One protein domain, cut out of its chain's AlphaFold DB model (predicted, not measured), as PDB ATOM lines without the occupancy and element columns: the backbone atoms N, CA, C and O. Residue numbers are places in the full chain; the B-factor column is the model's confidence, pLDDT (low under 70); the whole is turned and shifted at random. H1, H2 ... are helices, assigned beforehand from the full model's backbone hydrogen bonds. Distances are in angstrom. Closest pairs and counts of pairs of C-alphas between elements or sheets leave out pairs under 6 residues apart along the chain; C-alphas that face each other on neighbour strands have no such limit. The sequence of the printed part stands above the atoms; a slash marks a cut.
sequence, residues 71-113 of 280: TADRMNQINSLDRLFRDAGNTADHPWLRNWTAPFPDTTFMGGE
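What this domain is: This is residues 71 to 113 of the 280 residues of the protein "Multiple inositol polyphosphate phosphatase 1" of Tetrabaena socialis (UniProt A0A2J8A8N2). Picture a narrow rod made of one long fold-back: H1 and H2 stand in a row, nearly end to end, along one side; the link at residues 88 to 94 turns at the far end, and H3 with residues 100 to 106 leads back beside them to H4. H4 packs on H1, near where the printed part begins, and H3 packs on H2 toward the other end. The printed part has 43 residues with four named helices, in the order H1, H2, H3, H4, and no named strand; its class is all helix. The whole is loose, with a radius of gyration of the C-alphas of 12.0 A, and it spans 36 by 13 by 12 A.

Where its parts are: Find C-alpha 72 at (42.850, -50.387, -27.533); from there H1 runs through residues 72 to 79, 10.3 A from first to last C-alpha, and z falls to -37.794 at C-alpha 79. After Ser 80, look for H2 at residues 81 to 87, 9.7 A long, ending at C-alpha 87 at (36.522, -45.808, -49.806). Residues 95 to 99 form H3, 7.7 A from first to last C-alpha. The last helix is H4, residues 107 to 110, which ends at C-alpha 110 at (46.708, -56.566, -27.200).

How they stand to each other: Start at H1, which touches H4; their closest C-alphas, those of Ala 72 and Thr 107, are 5.0 A apart. Next along the printed part, H1 and H2 meet only through their tight link of one residue. Farther on, H2 touches H3, and their closest C-alphas, those of Phe 85 and Leu 97, are 5.8 A apart. H1 and H3 are apart, as are H2 and H4, and H3 and H4. In the backbones of H1 and H2, each O i to N i+4 pair is within hydrogen-bond range; in H3, 0 of 1 such pairs is within range, but 2 of 2 O i to N i+3 pairs are, while H4 is too short for an O i to N i+4 pair.

The domain as a whole: The outline is a rod, and its two C-alphas farthest apart, those of Ala 92 and Glu 113, are 36.2 A apart. Compare the two ends of the printed part: the C-alphas of Thr 71 and Glu 113 are 7.9 A apart. The printed part has no cut. The links from H2 to H3 and from H3 to H4, each of 7 residues, are short, and no link is long. Look in the B-factor column for the model's confidence: the mean pLDDT of the printed part is 90.4, and one residue, Gly 89, is under 70.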
ATOM      1  N   THR A  71      47.345 -48.420 -27.450       96.31
ATOM      2  CA  THR A  71      46.168 -48.672 -26.593       96.31
ATOM      3  C   THR A  71      44.995 -49.167 -27.437       96.31
ATOM      4  O   THR A  71      44.962 -48.858 -28.628       96.31
ATOM      5  N   ALA A  72      44.031 -49.870 -26.833       96.81
ATOM      6  CA  ALA A  72      42.850 -50.387 -27.533       96.81
ATOM      7  C   ALA A  72      42.163 -49.305 -28.389       96.81
ATOM      8  O   ALA A  72      41.986 -49.487 -29.590       96.81
ATOM      9  N   ASP A  73      41.925 -48.116 -27.823       97.31
ATOM     10  CA  ASP A  73      41.353 -46.976 -28.555       97.31
ATOM     11  C   ASP A  73      42.172 -46.589 -29.789       97.31
ATOM     12  O   ASP A  73      41.632 -46.351 -30.869       97.31
ATOM     13  N   ARG A  74      43.502 -46.546 -29.651       96.69
ATOM     14  CA  ARG A  74      44.388 -46.185 -30.760       96.69
ATOM     15  C   ARG A  74      44.446 -47.292 -31.808       96.69
ATOM     16  O   ARG A  74      44.549 -46.982 -32.989       96.69
ATOM     17  N   MET A  75      44.379 -48.558 -31.402       97.19
ATOM     18  CA  MET A  75      44.275 -49.677 -32.337       97.19
ATOM     19  C   MET A  75      42.969 -49.622 -33.117       97.19
ATOM     20  O   MET A  75      43.005 -49.748 -34.331       97.19
ATOM     21  N   ASN A  76      41.845 -49.359 -32.448       96.62
ATOM     22  CA  ASN A  76      40.542 -49.213 -33.095       96.62
ATOM     23  C   ASN A  76      40.554 -48.068 -34.120       96.62
ATOM     24  O   ASN A  76      40.076 -48.243 -35.238       96.62
ATOM     25  N   GLN A  77      41.177 -46.933 -33.782       96.56
ATOM     26  CA  GLN A  77      41.389 -45.825 -34.722       96.56
ATOM     27  C   GLN A  77      42.285 -46.194 -35.910       96.56
ATOM     28  O   GLN A  77      42.082 -45.693 -37.006       96.56
ATOM     29  N   ILE A  78      43.304 -47.034 -35.708       96.06
ATOM     30  CA  ILE A  78      44.151 -47.500 -36.812       96.06
ATOM     31  C   ILE A  78      43.365 -48.486 -37.678       96.06
ATOM     32  O   ILE A  78      43.373 -48.363 -38.895       96.06
ATOM     33  N   ASN A  79      42.642 -49.426 -37.076       95.31
ATOM     34  CA  ASN A  79      41.850 -50.417 -37.794       95.31
ATOM     35  C   ASN A  79      40.735 -49.779 -38.634       95.31
ATOM     36  O   ASN A  79      40.436 -50.273 -39.720       95.31
ATOM     37  N   SER A  80      40.146 -48.664 -38.183       93.75
ATOM     38  CA  SER A  80      39.137 -47.941 -38.966       93.75
ATOM     39  C   SER A  80      39.689 -47.330 -40.260       93.75
ATOM     40  O   SER A  80      38.905 -47.065 -41.174       93.75
ATOM     41  N   LEU A  81      41.016 -47.177 -40.389       93.12
ATOM     42  CA  LEU A  81      41.649 -46.720 -41.627       93.12
ATOM     43  C   LEU A  81      41.462 -47.705 -42.785       93.12
ATOM     44  O   LEU A  81      41.504 -47.271 -43.928       93.12
ATOM     45  N   ASP A  82      41.205 -48.994 -42.529       90.12
ATOM     46  CA  ASP A  82      41.009 -49.989 -43.600       90.12
ATOM     47  C   ASP A  82      39.787 -49.613 -44.443       90.12
ATOM     48  O   ASP A  82      39.859 -49.522 -45.666       90.12
ATOM     49  N   ARG A  83      38.679 -49.266 -43.775       86.88
ATOM     50  CA  ARG A  83      37.474 -48.768 -44.453       86.88
ATOM     51  C   ARG A  83      37.756 -47.459 -45.187       86.88
ATOM     52  O   ARG A  83      37.463 -47.356 -46.370       86.88
ATOM     53  N   LEU A  84      38.408 -46.506 -44.516       89.06
ATOM     54  CA  LEU A  84      38.744 -45.209 -45.108       89.06
ATOM     55  C   LEU A  84      39.585 -45.351 -46.387       89.06
ATOM     56  O   LEU A  84      39.346 -44.649 -47.364       89.06
ATOM     57  N   PHE A  85      40.570 -46.249 -46.393       89.69
ATOM     58  CA  PHE A  85      41.452 -46.462 -47.538       89.69
ATOM     59  C   PHE A  85      40.776 -47.213 -48.686       89.69
ATOM     60  O   PHE A  85      41.111 -46.956 -49.841       89.69
ATOM     61  N   ARG A  86      39.807 -48.089 -48.396       84.19
ATOM     62  CA  ARG A  86      38.970 -48.728 -49.425       84.19
ATOM     63  C   ARG A  86      38.027 -47.735 -50.096       84.19
ATOM     64  O   ARG A  86      37.866 -47.787 -51.311       84.19
ATOM     65  N   ASP A  87      37.457 -46.823 -49.314       85.12
ATOM     66  CA  ASP A  87      36.522 -45.808 -49.806       85.12
ATOM     67  C   ASP A  87      37.245 -44.655 -50.530       85.12
ATOM     68  O   ASP A  87      36.643 -43.911 -51.309       85.12
ATOM     69  N   ALA A  88      38.556 -44.503 -50.313       81.31
ATOM     70  CA  ALA A  88      39.372 -43.492 -50.969       81.31
ATOM     71  C   ALA A  88      39.538 -43.794 -52.474       81.31
ATOM     72  O   ALA A  88      40.416 -44.544 -52.904       81.31
ATOM     73  N   GLY A  89      38.720 -43.143 -53.305       69.06
ATOM     74  CA  GLY A  89      38.775 -43.266 -54.769       69.06
ATOM     75  C   GLY A  89      40.079 -42.767 -55.414       69.06
ATOM     76  O   GLY A  89      40.414 -43.202 -56.516       69.06
ATOM     77  N   ASN A  90      40.850 -41.907 -54.733       75.12
ATOM     78  CA  ASN A  90      42.108 -41.346 -55.241       75.12
ATOM     79  C   ASN A  90      43.346 -41.951 -54.555       75.12
ATOM     80  O   ASN A  90      43.956 -41.353 -53.673       75.12
ATOM     81  N   THR A  91      43.714 -43.160 -54.970       80.75
ATOM     82  CA  THR A  91      44.897 -43.900 -54.483       80.75
ATOM     83  C   THR A  91      45.974 -44.066 -55.561       80.75
ATOM     84  O   THR A  91      46.840 -44.926 -55.425       80.75
ATOM     85  N   ALA A  92      45.926 -43.272 -56.639       83.25
ATOM     86  CA  ALA A  92      46.844 -43.391 -57.777       83.25
ATOM     87  C   ALA A  92      48.319 -43.244 -57.355       83.25
ATOM     88  O   ALA A  92      49.144 -44.082 -57.710       83.25
ATOM     89  N   ASP A  93      48.616 -42.257 -56.507       87.06
ATOM     90  CA  ASP A  93      49.974 -41.994 -56.007       87.06
ATOM     91  C   ASP A  93      50.407 -42.969 -54.897       87.06
ATOM     92  O   ASP A  93      51.594 -43.113 -54.589       87.06
ATOM     93  N   HIS A  94      49.449 -43.678 -54.288       87.50
ATOM     94  CA  HIS A  94      49.680 -44.606 -53.179       87.50
ATOM     95  C   HIS A  94      48.918 -45.933 -53.360       87.50
ATOM     96  O   HIS A  94      48.036 -46.257 -52.557       87.50
ATOM     97  N   PRO A  95      49.275 -46.760 -54.366       87.19
ATOM     98  CA  PRO A  95      48.530 -47.984 -54.689       87.19
ATOM     99  C   PRO A  95      48.476 -49.003 -53.544       87.19
ATOM    100  O   PRO A  95      47.537 -49.793 -53.452       87.19
ATOM    101  N   TRP A  96      49.464 -48.972 -52.644       88.25
ATOM    102  CA  TRP A  96      49.543 -49.857 -51.481       88.25
ATOM    103  C   TRP A  96      48.378 -49.676 -50.498       88.25
ATOM    104  O   TRP A  96      48.071 -50.619 -49.771       88.25
ATOM    105  N   LEU A  97      47.708 -48.515 -50.494       89.56
ATOM    106  CA  LEU A  97      46.542 -48.256 -49.642       89.56
ATOM    107  C   LEU A  97      45.362 -49.173 -49.980       89.56
ATOM    108  O   LEU A  97      44.659 -49.605 -49.074       89.56
ATOM    109  N   ARG A  98      45.188 -49.542 -51.258       83.06
ATOM    110  CA  ARG A  98      44.091 -50.426 -51.704       83.06
ATOM    111  C   ARG A  98      44.159 -51.824 -51.095       83.06
ATOM    112  O   ARG A  98      43.136 -52.471 -50.921       83.06
ATOM    113  N   ASN A  99      45.374 -52.274 -50.794       86.62
ATOM    114  CA  ASN A  99      45.657 -53.594 -50.236       86.62
ATOM    115  C   ASN A  99      46.105 -53.504 -48.772       86.62
ATOM    116  O   ASN A  99      46.672 -54.460 -48.237       86.62
ATOM    117  N   TRP A 100      45.935 -52.342 -48.141       91.62
ATOM    118  CA  TRP A 100      46.257 -52.188 -46.736       91.62
ATOM    119  C   TRP A 100      45.201 -52.896 -45.896       91.62
ATOM    120  O   TRP A 100      44.012 -52.809 -46.176       91.62
ATOM    121  N   THR A 101      45.641 -53.595 -44.858       91.25
ATOM    122  CA  THR A 101      44.761 -54.282 -43.917       91.25
ATOM    123  C   THR A 101      45.067 -53.812 -42.510       91.25
ATOM    124  O   THR A 101      46.237 -53.665 -42.139       91.25
ATOM    125  N   ALA A 102      44.013 -53.644 -41.718       91.81
ATOM    126  CA  ALA A 102      44.106 -53.357 -40.296       91.81
ATOM    127  C   ALA A 102      45.058 -54.352 -39.589       91.81
ATOM    128  O   ALA A 102      44.869 -55.564 -39.712       91.81
ATOM    129  N   PRO A 103      46.093 -53.881 -38.868       93.12
ATOM    130  CA  PRO A 103      47.140 -54.754 -38.340       93.12
ATOM    131  C   PRO A 103      46.807 -55.378 -36.976       93.12
ATOM    132  O   PRO A 103      47.585 -56.199 -36.494       93.12
ATOM    133  N   PHE A 104      45.706 -54.982 -36.328       95.06
ATOM    134  CA  PHE A 104      45.377 -55.416 -34.966       95.06
ATOM    135  C   PHE A 104      44.098 -56.263 -34.949       95.06
ATOM    136  O   PHE A 104      43.009 -55.691 -34.957       95.06
ATOM    137  N   PRO A 105      44.197 -57.603 -34.929       89.75
ATOM    138  CA  PRO A 105      43.025 -58.478 -34.968       89.75
ATOM    139  C   PRO A 105      42.240 -58.487 -33.648       89.75
ATOM    140  O   PRO A 105      41.021 -58.618 -33.677       89.75
ATOM    141  N   ASP A 106      42.921 -58.307 -32.511       92.69
ATOM    142  CA  ASP A 106      42.314 -58.336 -31.180       92.69
ATOM    143  C   ASP A 106      42.782 -57.146 -30.335       92.69
ATOM    144  O   ASP A 106      43.848 -57.148 -29.715       92.69
ATOM    145  N   THR A 107      41.984 -56.082 -30.337       94.31
ATOM    146  CA  THR A 107      42.345 -54.837 -29.653       94.31
ATOM    147  C   THR A 107      42.108 -54.893 -28.147       94.31
ATOM    148  O   THR A 107      42.692 -54.085 -27.423       94.31
ATOM    149  N   THR A 108      41.315 -55.857 -27.669       93.31
ATOM    150  CA  THR A 108      40.992 -56.030 -26.249       93.31
ATOM    151  C   THR A 108      42.176 -56.617 -25.497       93.31
ATOM    152  O   THR A 108      42.588 -56.056 -24.487       93.31
ATOM    153  N   PHE A 109      42.764 -57.704 -26.005       90.75
ATOM    154  CA  PHE A 109      43.876 -58.371 -25.323       90.75
ATOM    155  C   PHE A 109      45.234 -57.740 -25.631       90.75
ATOM    156  O   PHE A 109      46.116 -57.728 -24.779       90.75
ATOM    157  N   MET A 110      45.428 -57.186 -26.831       94.00
ATOM    158  CA  MET A 110      46.708 -56.566 -27.200       94.00
ATOM    159  C   MET A 110      46.821 -55.114 -26.716       94.00
ATOM    160  O   MET A 110      47.917 -54.548 -26.673       94.00
ATOM    161  N   GLY A 111      45.694 -54.469 -26.410       96.19
ATOM    162  CA  GLY A 111      45.587 -53.033 -26.188       96.19
ATOM    163  C   GLY A 111      46.455 -52.516 -25.042       96.19
ATOM    164  O   GLY A 111      46.069 -52.532 -23.883       96.19
ATOM    165  N   GLY A 112      47.600 -51.921 -25.374       95.88
ATOM    166  CA  GLY A 112      48.513 -51.323 -24.403       95.88
ATOM    167  C   GLY A 112      49.423 -52.320 -23.685       95.88
ATOM    168  O   GLY A 112      50.210 -51.873 -22.843       95.88
ATOM    169  N   GLU A 113      49.361 -53.600 -24.046       97.06
ATOM    170  CA  GLU A 113      50.217 -54.651 -23.506       97.06
ATOM    171  C   GLU A 113      51.669 -54.521 -23.966       97.06
ATOM    172  O   GLU A 113      51.987 -53.882 -24.982       97.06
TER     173      GLU A 113